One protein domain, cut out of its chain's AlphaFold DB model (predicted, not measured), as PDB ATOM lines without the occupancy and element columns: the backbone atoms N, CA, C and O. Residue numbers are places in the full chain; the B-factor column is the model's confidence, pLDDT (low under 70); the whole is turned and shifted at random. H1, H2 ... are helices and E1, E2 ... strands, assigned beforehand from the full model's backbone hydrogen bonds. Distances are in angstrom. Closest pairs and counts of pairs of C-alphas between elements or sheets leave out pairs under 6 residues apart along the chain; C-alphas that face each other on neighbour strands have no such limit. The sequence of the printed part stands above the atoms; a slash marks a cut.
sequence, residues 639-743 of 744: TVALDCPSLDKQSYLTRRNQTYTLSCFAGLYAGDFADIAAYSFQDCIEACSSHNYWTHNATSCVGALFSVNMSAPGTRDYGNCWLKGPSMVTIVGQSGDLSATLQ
ATOM      1  N   THR A 639     163.464 127.299 133.854       58.03
ATOM      2  CA  THR A 639     162.974 127.357 135.238       58.03
ATOM      3  C   THR A 639     163.816 126.489 136.173       58.03
ATOM      4  O   THR A 639     163.944 125.288 135.928       58.03
ATOM      5  N   VAL A 640     164.328 127.063 137.263       67.69
ATOM      6  CA  VAL A 640     164.956 126.321 138.374       67.69
ATOM      7  C   VAL A 640     163.877 125.861 139.368       67.69
ATOM      8  O   VAL A 640     162.899 126.568 139.590       67.69
ATOM      9  N   ALA A 641     164.022 124.673 139.963       65.62
ATOM     10  CA  ALA A 641     163.088 124.186 140.984       65.62
ATOM     11  C   ALA A 641     163.310 124.890 142.340       65.62
ATOM     12  O   ALA A 641     164.452 125.123 142.737       65.62
ATOM     13  N   LEU A 642     162.224 125.212 143.051       76.44
ATOM     14  CA  LEU A 642     162.258 125.904 144.343       76.44
ATOM     15  C   LEU A 642     161.050 125.506 145.204       76.44
ATOM     16  O   LEU A 642     159.908 125.766 144.828       76.44
ATOM     17  N   ASP A 643     161.299 124.952 146.391       76.56
ATOM     18  CA  ASP A 643     160.265 124.356 147.254       76.56
ATOM     19  C   ASP A 643     159.513 125.375 148.141       76.56
ATOM     20  O   ASP A 643     159.208 125.117 149.311       76.56
ATOM     21  N   CYS A 644     159.186 126.557 147.609       76.50
ATOM     22  CA  CYS A 644     158.254 127.478 148.272       76.50
ATOM     23  C   CYS A 644     156.842 126.849 148.320       76.50
ATOM     24  O   CYS A 644     156.380 126.321 147.309       76.50
ATOM     25  N   PRO A 645     156.122 126.903 149.460       73.00
ATOM     26  CA  PRO A 645     156.351 127.782 150.611       73.00
ATOM     27  C   PRO A 645     157.200 127.184 151.749       73.00
ATOM     28  O   PRO A 645     157.350 127.838 152.775       73.00
ATOM     29  N   SER A 646     157.745 125.969 151.625       79.25
ATOM     30  CA  SER A 646     158.406 125.290 152.758       79.25
ATOM     31  C   SER A 646     159.677 125.994 153.257       79.25
ATOM     32  O   SER A 646     160.010 125.879 154.434       79.25
ATOM     33  N   LEU A 647     160.347 126.763 152.389       81.31
ATOM     34  CA  LEU A 647     161.536 127.570 152.701       81.31
ATOM     35  C   LEU A 647     161.218 128.922 153.370       81.31
ATOM     36  O   LEU A 647     162.147 129.614 153.790       81.31
ATOM     37  N   ASP A 648     159.949 129.333 153.456       85.50
ATOM     38  CA  ASP A 648     159.601 130.663 153.964       85.50
ATOM     39  C   ASP A 648     160.026 130.846 155.430       85.50
ATOM     40  O   ASP A 648     159.768 129.990 156.279       85.50
ATOM     41  N   LYS A 649     160.680 131.976 155.728       85.50
ATOM     42  CA  LYS A 649     161.207 132.352 157.055       85.50
ATOM     43  C   LYS A 649     162.260 131.396 157.640       85.50
ATOM     44  O   LYS A 649     162.609 131.535 158.812       85.50
ATOM     45  N   GLN A 650     162.807 130.463 156.857       89.81
ATOM     46  CA  GLN A 650     163.950 129.656 157.296       89.81
ATOM     47  C   GLN A 650     165.247 130.480 157.319       89.81
ATOM     48  O   GLN A 650     165.445 131.378 156.502       89.81
ATOM     49  N   SER A 651     166.163 130.146 158.230       89.38
ATOM     50  CA  SER A 651     167.500 130.743 158.320       89.38
ATOM     51  C   SER A 651     168.540 129.882 157.595       89.38
ATOM     52  O   SER A 651     168.795 128.747 158.003       89.38
ATOM     53  N   TYR A 652     169.186 130.424 156.566       90.38
ATOM     54  CA  TYR A 652     170.304 129.791 155.864       90.38
ATOM     55  C   TYR A 652     171.648 130.310 156.396       90.38
ATOM     56  O   TYR A 652     171.937 131.504 156.317       90.38
ATOM     57  N   LEU A 653     172.482 129.413 156.930       92.50
ATOM     58  CA  LEU A 653     173.836 129.728 157.394       92.50
ATOM     59  C   LEU A 653     174.847 129.480 156.267       92.50
ATOM     60  O   LEU A 653     175.015 128.352 155.807       92.50
ATOM     61  N   THR A 654     175.549 130.530 155.847       91.06
ATOM     62  CA  THR A 654     176.589 130.438 154.810       91.06
ATOM     63  C   THR A 654     177.910 129.901 155.361       91.06
ATOM     64  O   THR A 654     178.236 130.072 156.537       91.06
ATOM     65  N   ARG A 655     178.759 129.357 154.482       90.38
ATOM     66  CA  ARG A 655     180.118 128.873 154.804       90.38
ATOM     67  C   ARG A 655     181.080 129.947 155.340       90.38
ATOM     68  O   ARG A 655     182.170 129.614 155.799       90.38
ATOM     69  N   ARG A 656     180.702 131.233 155.303       86.12
ATOM     70  CA  ARG A 656     181.429 132.352 155.941       86.12
ATOM     71  C   ARG A 656     180.849 132.760 157.304       86.12
ATOM     72  O   ARG A 656     181.215 133.807 157.824       86.12
ATOM     73  N   ASN A 657     179.968 131.939 157.879       88.88
ATOM     74  CA  ASN A 657     179.310 132.161 159.168       88.88
ATOM     75  C   ASN A 657     178.436 133.437 159.217       88.88
ATOM     76  O   ASN A 657     178.312 134.075 160.258       88.88
ATOM     77  N   GLN A 658     177.830 133.795 158.079       89.31
ATOM     78  CA  GLN A 658     176.759 134.794 157.980       89.31
ATOM     79  C   GLN A 658     175.412 134.088 157.812       89.31
ATOM     80  O   GLN A 658     175.315 133.166 156.992       89.31
ATOM     81  N   THR A 659     174.392 134.526 158.549       92.12
ATOM     82  CA  THR A 659     173.029 133.972 158.506       92.12
ATOM     83  C   THR A 659     172.123 134.863 157.665       92.12
ATOM     84  O   THR A 659     172.106 136.076 157.855       92.12
ATOM     85  N   TYR A 660     171.346 134.266 156.764       92.94
ATOM     86  CA  TYR A 660     170.349 134.962 155.954       92.94
ATOM     87  C   TYR A 660     168.956 134.384 156.214       92.94
ATOM     88  O   TYR A 660     168.775 133.166 156.190       92.94
ATOM     89  N   THR A 661     167.964 135.242 156.425       92.62
ATOM     90  CA  THR A 661     166.552 134.857 156.520       92.62
ATOM     91  C   THR A 661     165.963 134.771 155.118       92.62
ATOM     92  O   THR A 661     166.014 135.741 154.363       92.62
ATOM     93  N   LEU A 662     165.396 133.620 154.762       92.06
ATOM     94  CA  LEU A 662     164.700 133.406 153.496       92.06
ATOM     95  C   LEU A 662     163.263 133.940 153.568       92.06
ATOM     96  O   LEU A 662     162.613 133.880 154.614       92.06
ATOM     97  N   SER A 663     162.725 134.445 152.462       89.25
ATOM     98  CA  SER A 663     161.312 134.824 152.342       89.25
ATOM     99  C   SER A 663     160.805 134.583 150.920       89.25
ATOM    100  O   SER A 663     161.293 135.180 149.954       89.25
ATOM    101  N   CYS A 664     159.826 133.684 150.803       87.88
ATOM    102  CA  CYS A 664     159.177 133.323 149.542       87.88
ATOM    103  C   CYS A 664     158.192 134.422 149.119       87.88
ATOM    104  O   CYS A 664     157.509 134.997 149.966       87.88
ATOM    105  N   PHE A 665     158.065 134.682 147.814       81.75
ATOM    106  CA  PHE A 665     157.147 135.696 147.262       81.75
ATOM    107  C   PHE A 665     157.419 137.131 147.760       81.75
ATOM    108  O   PHE A 665     156.555 138.006 147.693       81.75
ATOM    109  N   ALA A 666     158.635 137.385 148.244       79.19
ATOM    110  CA  ALA A 666     159.127 138.700 148.632       79.19
ATOM    111  C   ALA A 666     160.218 139.136 147.647       79.19
ATOM    112  O   ALA A 666     161.132 138.372 147.339       79.19
ATOM    113  N   GLY A 667     160.095 140.358 147.134       80.75
ATOM    114  CA  GLY A 667     161.057 140.974 146.228       80.75
ATOM    115  C   GLY A 667     161.938 141.978 146.964       80.75
ATOM    116  O   GLY A 667     161.536 142.551 147.975       80.75
ATOM    117  N   LEU A 668     163.132 142.235 146.433       84.44
ATOM    118  CA  LEU A 668     164.025 143.292 146.914       84.44
ATOM    119  C   LEU A 668     164.222 144.305 145.784       84.44
ATOM    120  O   LEU A 668     164.667 143.942 144.693       84.44
ATOM    121  N   TYR A 669     163.883 145.567 146.030       80.00
ATOM    122  CA  TYR A 669     163.971 146.660 145.062       80.00
ATOM    123  C   TYR A 669     165.077 147.651 145.436       80.00
ATOM    124  O   TYR A 669     165.335 147.865 146.618       80.00
ATOM    125  N   ALA A 670     165.705 148.257 144.423       75.69
ATOM    126  CA  ALA A 670     166.920 149.066 144.550       75.69
ATOM    127  C   ALA A 670     168.094 148.316 145.226       75.69
ATOM    128  O   ALA A 670     168.018 147.116 145.506       75.69
ATOM    129  N   GLY A 671     169.208 149.022 145.437       76.62
ATOM    130  CA  GLY A 671     170.412 148.496 146.089       76.62
ATOM    131  C   GLY A 671     171.250 147.518 145.253       76.62
ATOM    132  O   GLY A 671     172.240 147.012 145.769       76.62
ATOM    133  N   ASP A 672     170.881 147.239 144.003       81.06
ATOM    134  CA  ASP A 672     171.615 146.338 143.110       81.06
ATOM    135  C   ASP A 672     173.038 146.839 142.824       81.06
ATOM    136  O   ASP A 672     173.219 147.953 142.331       81.06
ATOM    137  N   PHE A 673     174.045 146.008 143.106       81.38
ATOM    138  CA  PHE A 673     175.449 146.292 142.762       81.38
ATOM    139  C   PHE A 673     176.117 145.196 141.917       81.38
ATOM    140  O   PHE A 673     177.179 145.435 141.345       81.38
ATOM    141  N   ALA A 674     175.510 144.009 141.832       82.69
ATOM    142  CA  ALA A 674     175.917 142.928 140.938       82.69
ATOM    143  C   ALA A 674     174.738 141.983 140.666       82.69
ATOM    144  O   ALA A 674     174.007 141.618 141.589       82.69
ATOM    145  N   ASP A 675     174.593 141.547 139.421       83.81
ATOM    146  CA  ASP A 675     173.715 140.456 139.009       83.81
ATOM    147  C   ASP A 675     174.544 139.269 138.494       83.81
ATOM    148  O   ASP A 675     175.629 139.437 137.935       83.81
ATOM    149  N   ILE A 676     174.070 138.048 138.742       81.38
ATOM    150  CA  ILE A 676     174.746 136.806 138.347       81.38
ATOM    151  C   ILE A 676     173.739 135.740 137.898       81.38
ATOM    152  O   ILE A 676     172.571 135.733 138.295       81.38
ATOM    153  N   ALA A 677     174.215 134.790 137.093       82.44
ATOM    154  CA  ALA A 677     173.509 133.540 136.838       82.44
ATOM    155  C   ALA A 677     173.847 132.524 137.945       82.44
ATOM    156  O   ALA A 677     175.012 132.161 138.120       82.44
ATOM    157  N   ALA A 678     172.836 132.066 138.681       80.12
ATOM    158  CA  ALA A 678     172.957 131.099 139.769       80.12
ATOM    159  C   ALA A 678     172.091 129.860 139.485       80.12
ATOM    160  O   ALA A 678     170.907 129.976 139.156       80.12
ATOM    161  N   TYR A 679     172.680 128.669 139.630       78.06
ATOM    162  CA  TYR A 679     171.992 127.390 139.400       78.06
ATOM    163  C   TYR A 679     171.158 126.936 140.607       78.06
ATOM    164  O   TYR A 679     170.245 126.126 140.448       78.06
ATOM    165  N   SER A 680     171.433 127.480 141.794       84.19
ATOM    166  CA  SER A 680     170.642 127.301 143.011       84.19
ATOM    167  C   SER A 680     170.509 128.616 143.788       84.19
ATOM    168  O   SER A 680     171.297 129.550 143.602       84.19
ATOM    169  N   PHE A 681     169.531 128.701 144.695       86.69
ATOM    170  CA  PHE A 681     169.405 129.871 145.570       86.69
ATOM    171  C   PHE A 681     170.542 129.936 146.605       86.69
ATOM    172  O   PHE A 681     170.914 131.019 147.052       86.69
ATOM    173  N   GLN A 682     171.137 128.794 146.957       89.75
ATOM    174  CA  GLN A 682     172.282 128.704 147.860       89.75
ATOM    175  C   GLN A 682     173.522 129.382 147.259       89.75
ATOM    176  O   GLN A 682     174.173 130.164 147.952       89.75
ATOM    177  N   ASP A 683     173.801 129.167 145.966       88.88
ATOM    178  CA  ASP A 683     174.911 129.830 145.258       88.88
ATOM    179  C   ASP A 683     174.746 131.359 145.268       88.88
ATOM    180  O   ASP A 683     175.705 132.100 145.489       88.88
ATOM    181  N   CYS A 684     173.508 131.832 145.088       89.31
ATOM    182  CA  CYS A 684     173.157 133.251 145.125       89.31
ATOM    183  C   CYS A 684     173.476 133.896 146.491       89.31
ATOM    184  O   CYS A 684     174.022 135.000 146.563       89.31
ATOM    185  N   ILE A 685     173.209 133.185 147.593       92.06
ATOM    186  CA  ILE A 685     173.479 133.676 148.952       92.06
ATOM    187  C   ILE A 685     174.968 133.534 149.318       92.06
ATOM    188  O   ILE A 685     175.540 134.441 149.930       92.06
ATOM    189  N   GLU A 686     175.645 132.453 148.910       92.50
ATOM    190  CA  GLU A 686     177.102 132.339 149.090       92.50
ATOM    191  C   GLU A 686     177.880 133.388 148.281       92.50
ATOM    192  O   GLU A 686     178.944 133.816 148.739       92.50
ATOM    193  N   ALA A 687     177.355 133.873 147.150       90.44
ATOM    194  CA  ALA A 687     177.927 135.008 146.423       90.44
ATOM    195  C   ALA A 687     177.832 136.318 147.230       90.44
ATOM    196  O   ALA A 687     178.852 136.984 147.424       90.44
ATOM    197  N   CYS A 688     176.655 136.643 147.786       91.12
ATOM    198  CA  CYS A 688     176.461 137.805 148.673       91.12
ATOM    199  C   CYS A 688     177.419 137.773 149.880       91.12
ATOM    200  O   CYS A 688     178.129 138.739 150.168       91.12
ATOM    201  N   SER A 689     177.508 136.613 150.532       91.25
ATOM    202  CA  SER A 689     178.370 136.385 151.697       91.25
ATOM    203  C   SER A 689     179.868 136.397 151.349       91.25
ATOM    204  O   SER A 689     180.704 136.885 152.117       91.25
ATOM    205  N   SER A 690     180.238 135.943 150.147       91.38
ATOM    206  CA  SER A 690     181.616 136.037 149.648       91.38
ATOM    207  C   SER A 690     182.021 137.475 149.323       91.38
ATOM    208  O   SER A 690     183.149 137.859 149.632       91.38
ATOM    209  N   HIS A 691     181.120 138.291 148.766       90.25
ATOM    210  CA  HIS A 691     181.357 139.722 148.537       90.25
ATOM    211  C   HIS A 691     181.640 140.466 149.851       90.25
ATOM    212  O   HIS A 691     182.641 141.178 149.962       90.25
ATOM    213  N   ASN A 692     180.826 140.226 150.884       89.69
ATOM    214  CA  ASN A 692     181.040 140.765 152.233       89.69
ATOM    215  C   ASN A 692     182.411 140.387 152.822       89.69
ATOM    216  O   ASN A 692     183.066 141.201 153.473       89.69
ATOM    217  N   TYR A 693     182.866 139.152 152.586       86.94
ATOM    218  CA  TYR A 693     184.180 138.696 153.038       86.94
ATOM    219  C   TYR A 693     185.327 139.431 152.323       86.94
ATOM    220  O   TYR A 693     186.253 139.905 152.982       86.94
ATOM    221  N   TRP A 694     185.267 139.554 150.992       85.88
ATOM    222  CA  TRP A 694     186.319 140.198 150.192       85.88
ATOM    223  C   TRP A 694     186.390 141.719 150.369       85.88
ATOM    224  O   TRP A 694     187.472 142.291 150.274       85.88
ATOM    225  N   THR A 695     185.268 142.376 150.664       83.50
ATOM    226  CA  THR A 695     185.225 143.818 150.972       83.50
ATOM    227  C   THR A 695     185.611 144.148 152.419       83.50
ATOM    228  O   THR A 695     185.589 145.317 152.799       83.50
ATOM    229  N   HIS A 696     185.944 143.141 153.239       81.56
ATOM    230  CA  HIS A 696     186.148 143.258 154.690       81.56
ATOM    231  C   HIS A 696     184.976 143.924 155.441       81.56
ATOM    232  O   HIS A 696     185.143 144.390 156.569       81.56
ATOM    233  N   ASN A 697     183.780 143.950 154.843       74.94
ATOM    234  CA  ASN A 697     182.606 144.622 155.379       74.94
ATOM    235  C   ASN A 697     181.380 143.703 155.307       74.94
ATOM    236  O   ASN A 697     180.849 143.428 154.233       74.94
ATOM    237  N   ALA A 698     180.890 143.284 156.475       71.69
ATOM    238  CA  ALA A 698     179.733 142.401 156.595       71.69
ATOM    239  C   ALA A 698     178.417 143.002 156.062       71.69
ATOM    240  O   ALA A 698     177.483 142.245 155.830       71.69
ATOM    241  N   THR A 699     178.328 144.323 155.861       81.50
ATOM    242  CA  THR A 699     177.095 145.014 155.441       81.50
ATOM    243  C   THR A 699     177.131 145.551 154.006       81.50
ATOM    244  O   THR A 699     176.233 146.293 153.611       81.50
ATOM    245  N   SER A 700     178.128 145.182 153.187       86.38
ATOM    246  CA  SER A 700     178.160 145.615 151.778       86.38
ATOM    247  C   SER A 700     177.072 144.946 150.930       86.38
ATOM    248  O   SER A 700     176.577 145.563 149.989       86.38
ATOM    249  N   CYS A 701     176.712 143.708 151.261       91.12
ATOM    250  CA  CYS A 701     175.622 142.926 150.697       91.12
ATOM    251  C   CYS A 701     174.724 142.456 151.847       91.12
ATOM    252  O   CYS A 701     175.086 141.558 152.610       91.12
ATOM    253  N   VAL A 702     173.557 143.083 151.989       91.25
ATOM    254  CA  VAL A 702     172.568 142.778 153.037       91.25
ATOM    255  C   VAL A 702     171.395 141.949 152.517       91.25
ATOM    256  O   VAL A 702     170.511 141.586 153.287       91.25
ATOM    257  N   GLY A 703     171.373 141.610 151.230       90.38
ATOM    258  CA  GLY A 703     170.397 140.673 150.698       90.38
ATOM    259  C   GLY A 703     170.748 140.134 149.321       90.38
ATOM    260  O   GLY A 703     171.641 140.627 148.635       90.38
ATOM    261  N   ALA A 704     170.009 139.114 148.915       92.00
ATOM    262  CA  ALA A 704     170.050 138.539 147.585       92.00
ATOM    263  C   ALA A 704     168.621 138.217 147.133       92.00
ATOM    264  O   ALA A 704     167.810 137.734 147.925       92.00
ATOM    265  N   LEU A 705     168.301 138.495 145.874       90.12
ATOM    266  CA  LEU A 705     167.032 138.123 145.249       90.12
ATOM    267  C   LEU A 705     167.309 137.052 144.197       90.12
ATOM    268  O   LEU A 705     168.054 137.312 143.259       90.12
ATOM    269  N   PHE A 706     166.708 135.878 144.340       88.94
ATOM    270  CA  PHE A 706     166.789 134.775 143.386       88.94
ATOM    271  C   PHE A 706     165.423 134.572 142.729       88.94
ATOM    272  O   PHE A 706     164.422 134.437 143.433       88.94
ATOM    273  N   SER A 707     165.368 134.512 141.400       84.19
ATOM    274  CA  SER A 707     164.142 134.165 140.672       84.19
ATOM    275  C   SER A 707     164.310 132.851 139.920       84.19
ATOM    276  O   SER A 707     165.323 132.615 139.253       84.19
ATOM    277  N   VAL A 708     163.295 131.988 140.001       76.88
ATOM    278  CA  VAL A 708     163.297 130.695 139.298       76.88
ATOM    279  C   VAL A 708     163.269 130.835 137.780       76.88
ATOM    280  O   VAL A 708     163.714 129.920 137.093       76.88
ATOM    281  N   ASN A 709     162.723 131.931 137.242       69.12
ATOM    282  CA  ASN A 709     162.400 132.064 135.823       69.12
ATOM    283  C   ASN A 709     163.386 132.988 135.091       69.12
ATOM    284  O   ASN A 709     163.217 134.208 135.072       69.12
ATOM    285  N   MET A 710     164.354 132.394 134.389       64.56
ATOM    286  CA  MET A 710     165.341 133.121 133.572       64.56
ATOM    287  C   MET A 710     164.720 133.903 132.392       64.56
ATOM    288  O   MET A 710     165.376 134.762 131.807       64.56
ATOM    289  N   SER A 711     163.451 133.642 132.050       53.94
ATOM    290  CA  SER A 711     162.715 134.308 130.961       53.94
ATOM    291  C   SER A 711     161.695 135.366 131.419       53.94
ATOM    292  O   SER A 711     160.928 135.875 130.600       53.94
ATOM    293  N   ALA A 712     161.650 135.699 132.714       48.62
ATOM    294  CA  ALA A 712     160.719 136.695 133.249       48.62
ATOM    295  C   ALA A 712     161.039 138.125 132.748       48.62
ATOM    296  O   ALA A 712     162.209 138.469 132.602       48.62
ATOM    297  N   PRO A 713     160.044 139.019 132.562       39.94
ATOM    298  CA  PRO A 713     160.232 140.356 131.970       39.94
ATOM    299  C   PRO A 713     161.005 141.379 132.842       39.94
ATOM    300  O   PRO A 713     160.898 142.586 132.620       39.94
ATOM    301  N   GLY A 714     161.789 140.910 133.817       47.19
ATOM    302  CA  GLY A 714     162.769 141.681 134.585       47.19
ATOM    303  C   GLY A 714     164.238 141.347 134.272       47.19
ATOM    304  O   GLY A 714     165.105 142.135 134.640       47.19
ATOM    305  N   THR A 715     164.545 140.240 133.576       51.28
ATOM    306  CA  THR A 715     165.922 139.751 133.334       51.28
ATOM    307  C   THR A 715     166.655 140.522 132.223       51.28
ATOM    308  O   THR A 715     167.061 139.965 131.205       51.28
ATOM    309  N   ARG A 716     166.833 141.838 132.403       49.88
ATOM    310  CA  ARG A 716     167.459 142.723 131.399       49.88
ATOM    311  C   ARG A 716     168.915 142.381 131.068       49.88
ATOM    312  O   ARG A 716     169.333 142.646 129.945       49.88
ATOM    313  N   ASP A 717     169.629 141.760 132.003       54.03
ATOM    314  CA  ASP A 717     171.087 141.584 131.957       54.03
ATOM    315  C   ASP A 717     171.519 140.097 132.044       54.03
ATOM    316  O   ASP A 717     172.682 139.772 132.249       54.03
ATOM    317  N   TYR A 718     170.580 139.170 131.796       58.16
ATOM    318  CA  TYR A 718     170.750 137.701 131.800       58.16
ATOM    319  C   TYR A 718     171.033 137.027 133.160       58.16
ATOM    320  O   TYR A 718     171.028 135.794 133.224       58.16
ATOM    321  N   GLY A 719     171.211 137.777 134.251       68.38
ATOM    322  CA  GLY A 719     171.200 137.231 135.613       68.38
ATOM    323  C   GLY A 719     169.819 136.734 136.078       68.38
ATOM    324  O   GLY A 719     168.776 137.181 135.596       68.38
ATOM    325  N   ASN A 720     169.816 135.814 137.050       80.62
ATOM    326  CA  ASN A 720     168.627 135.381 137.814       80.62
ATOM    327  C   ASN A 720     168.829 135.464 139.341       80.62
ATOM    328  O   ASN A 720     167.958 135.057 140.114       80.62
ATOM    329  N   CYS A 721     169.982 135.979 139.762       88.19
ATOM    330  CA  CYS A 721     170.333 136.319 141.129       88.19
ATOM    331  C   CYS A 721     170.835 137.769 141.156       88.19
ATOM    332  O   CYS A 721     171.735 138.115 140.393       88.19
ATOM    333  N   TRP A 722     170.288 138.598 142.043       89.44
ATOM    334  CA  TRP A 722     170.665 140.005 142.209       89.44
ATOM    335  C   TRP A 722     171.152 140.268 143.632       89.44
ATOM    336  O   TRP A 722     170.435 139.981 144.595       89.44
ATOM    337  N   LEU A 723     172.358 140.819 143.767       91.62
ATOM    338  CA  LEU A 723     173.002 141.112 145.047       91.62
ATOM    339  C   LEU A 723     172.687 142.543 145.500       91.62
ATOM    340  O   LEU A 723     172.861 143.506 144.749       91.62
ATOM    341  N   LYS A 724     172.206 142.667 146.740       91.06
ATOM    342  CA  LYS A 724     171.547 143.863 147.274       91.06
ATOM    343  C   LYS A 724     172.358 144.490 148.404       91.06
ATOM    344  O   LYS A 724     172.588 143.874 149.445       91.06
ATOM    345  N   GLY A 725     172.774 145.733 148.199       89.50
ATOM    346  CA  GLY A 725     173.411 146.582 149.200       89.50
ATOM    347  C   GLY A 725     172.413 147.235 150.170       89.50
ATOM    348  O   GLY A 725     171.199 147.065 150.030       89.50
ATOM    349  N   PRO A 726     172.906 148.007 151.159       86.12
ATOM    350  CA  PRO A 726     172.114 148.525 152.284       86.12
ATOM    351  C   PRO A 726     170.974 149.488 151.909       86.12
ATOM    352  O   PRO A 726     170.128 149.779 152.745       86.12
ATOM    353  N   SER A 727     170.918 149.957 150.661       84.69
ATOM    354  CA  SER A 727     169.848 150.816 150.127       84.69
ATOM    355  C   SER A 727     168.628 150.046 149.589       84.69
ATOM    356  O   SER A 727     167.790 150.642 148.912       84.69
ATOM    357  N   MET A 728     168.542 148.730 149.811       84.56
ATOM    358  CA  MET A 728     167.429 147.905 149.332       84.56
ATOM    359  C   MET A 728     166.125 148.136 150.114       84.56
ATOM    360  O   MET A 728     166.139 148.395 151.317       84.56
ATOM    361  N   VAL A 729     164.988 147.960 149.440       82.69
ATOM    362  CA  VAL A 729     163.642 148.030 150.026       82.69
ATOM    363  C   VAL A 729     162.876 146.750 149.699       82.69
ATOM    364  O   VAL A 729     162.789 146.353 148.536       82.69
ATOM    365  N   THR A 730     162.295 146.105 150.711       81.19
ATOM    366  CA  THR A 730     161.458 144.913 150.515       81.19
ATOM    367  C   THR A 730     160.114 145.286 149.893       81.19
ATOM    368  O   THR A 730     159.417 146.178 150.378       81.19
ATOM    369  N   ILE A 731     159.734 144.574 148.836       82.31
ATOM    370  CA  ILE A 731     158.465 144.711 148.114       82.31
ATOM    371  C   ILE A 731     157.755 143.352 148.020       82.31
ATOM    372  O   ILE A 731     158.339 142.306 148.307       82.31
ATOM    373  N   VAL A 732     156.495 143.342 147.580       78.62
ATOM    374  CA  VAL A 732     155.810 142.090 147.213       78.62
ATOM    375  C   VAL A 732     156.474 141.524 145.951       78.62
ATOM    376  O   VAL A 732     156.582 142.230 144.947       78.62
ATOM    377  N   GLY A 733     156.957 140.283 146.021       69.19
ATOM    378  CA  GLY A 733     157.606 139.579 144.912       69.19
ATOM    379  C   GLY A 733     156.608 138.850 144.014       69.19
ATOM    380  O   GLY A 733     155.415 138.771 144.314       69.19
ATOM    381  N   GLN A 734     157.090 138.303 142.900       72.12
ATOM    382  CA  GLN A 734     156.273 137.511 141.983       72.12
ATOM    383  C   GLN A 734     156.272 136.020 142.362       72.12
ATOM    384  O   GLN A 734     157.043 135.542 143.200       72.12
ATOM    385  N   SER A 735     155.371 135.255 141.743       67.00
ATOM    386  CA  SER A 735     155.283 133.803 141.910       67.00
ATOM    387  C   SER A 735     156.524 133.115 141.329       67.00
ATOM    388  O   SER A 735     156.590 132.880 140.121       67.00
ATOM    389  N   GLY A 736     157.491 132.796 142.192       71.50
ATOM    390  CA  GLY A 736     158.787 132.233 141.802       71.50
ATOM    391  C   GLY A 736     160.007 133.011 142.312       71.50
ATOM    392  O   GLY A 736     161.130 132.565 142.083       71.50
ATOM    393  N   ASP A 737     159.804 134.128 143.012       81.50
ATOM    394  CA  ASP A 737     160.890 134.879 143.643       81.50
ATOM    395  C   ASP A 737     161.144 134.406 145.087       81.50
ATOM    396  O   ASP A 737     160.213 134.222 145.881       81.50
ATOM    397  N   LEU A 738     162.424 134.260 145.431       88.44
ATOM    398  CA  LEU A 738     162.936 134.070 146.784       88.44
ATOM    399  C   LEU A 738     163.863 135.236 147.126       88.44
ATOM    400  O   LEU A 738     164.899 135.420 146.486       88.44
ATOM    401  N   SER A 739     163.539 135.983 148.174       90.12
ATOM    402  CA  SER A 739     164.502 136.895 148.791       90.12
ATOM    403  C   SER A 739     165.235 136.205 149.938       90.12
ATOM    404  O   SER A 739     164.685 135.342 150.626       90.12
ATOM    405  N   ALA A 740     166.479 136.608 150.150       92.06
ATOM    406  CA  ALA A 740     167.272 136.292 151.321       92.06
ATOM    407  C   ALA A 740     167.819 137.603 151.888       92.06
ATOM    408  O   ALA A 740     168.415 138.385 151.147       92.06
ATOM    409  N   THR A 741     167.633 137.864 153.179       91.69
ATOM    410  CA  THR A 741     168.116 139.084 153.846       91.69
ATOM    411  C   THR A 741     169.089 138.729 154.963       91.69
ATOM    412  O   THR A 741     168.860 137.790 155.721       91.69
ATOM    413  N   LEU A 742     170.209 139.446 155.047       90.62
ATOM    414  CA  LEU A 742     171.237 139.232 156.060       90.62
ATOM    415  C   LEU A 742     170.657 139.532 157.446       90.62
ATOM    416  O   LEU A 742     170.123 140.615 157.684       90.62
ATOM    417  N   GLN A 743     170.796 138.582 158.365       85.44
ATOM    418  CA  GLN A 743     170.460 138.777 159.767       85.44
ATOM    419  C   GLN A 743     171.617 139.517 160.455       85.44
ATOM    420  O   GLN A 743     172.659 138.923 160.729       85.44
TER     421      GLN A 743
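Overview. This is residues 639 to 743 of the 744 residues of an uncharacterized protein of Friedmanniomyces endolithicus (UniProt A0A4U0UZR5). A strongly twisted sheet of six strands curls round one helix, H1, which packs on one of its faces, and a small ribbon of two strands, E3 and E7, packs through E3 on its other face. The sheet's order is E1, E2, E8, E5, E6, E4, all antiparallel. The printed part has 105 residues, under half in named elements, which follow as E1, E2, E3, E4, H1, E5, E6, E7, E8: mixed, helices and strands. It is compact and rounded, with a radius of gyration of the C-alphas of 12.3 A and spans of 34 by 29 by 24 A.

Along the chain. After residues 639 to 650, E1 spans 651 to 653 from C-alpha 651 at (167.500, 130.743, 158.320). E2 is 659 to 664, 16.5 A long, E3 666 to 669 and E4 672 to 676. H1 is 681 to 694, 20.3 A. E5 is 703 to 707, 13.5 A, E6 721 to 724 and E7 729 to 732. E8 is 737 to 742, 16.7 A, ending at C-alpha 742 (171.237, 139.232, 156.060).

Arrangement. E1 and E2 form a hairpin, with N 652 and O 660 2.8 A apart. Between the antiparallel neighbours E2 and E8, N 661 and O 741 are within hydrogen-bond range at 2.8 A, and between the antiparallel neighbours E8 and E5, N 704 and O 740 are within hydrogen-bond range at 2.8 A. E5 and E6 form a hairpin, N 705 to O 722 2.9 A. E6 and edge strand E4 have N 723 and O 674 at 2.8 A. E4, H1 and E5 make a split strand-helix-strand unit, two strands running the same way with E6 between them, its crossover right-handed. H1 is on the sheet, making two layers; it touches E6, closest C-alphas Cys 684 and Cys 721, 5.8 A. In H1 every O i to N i+4 pair is within hydrogen-bond range. E3 and E7 are antiparallel, N 667 to O 731 2.9 A. E3 touches E8, closest C-alphas Ala 666 and Ser 739, 5.7 A.

Size, cuts and confidence. The C-alphas farthest apart, of His 696 and Ser 735, are 34.7 A apart. The printed part has no cut. The link E5 to E6 is long, and its residues 709 to 719 are under pLDDT 70, as are 639 to 641, 733 and 735.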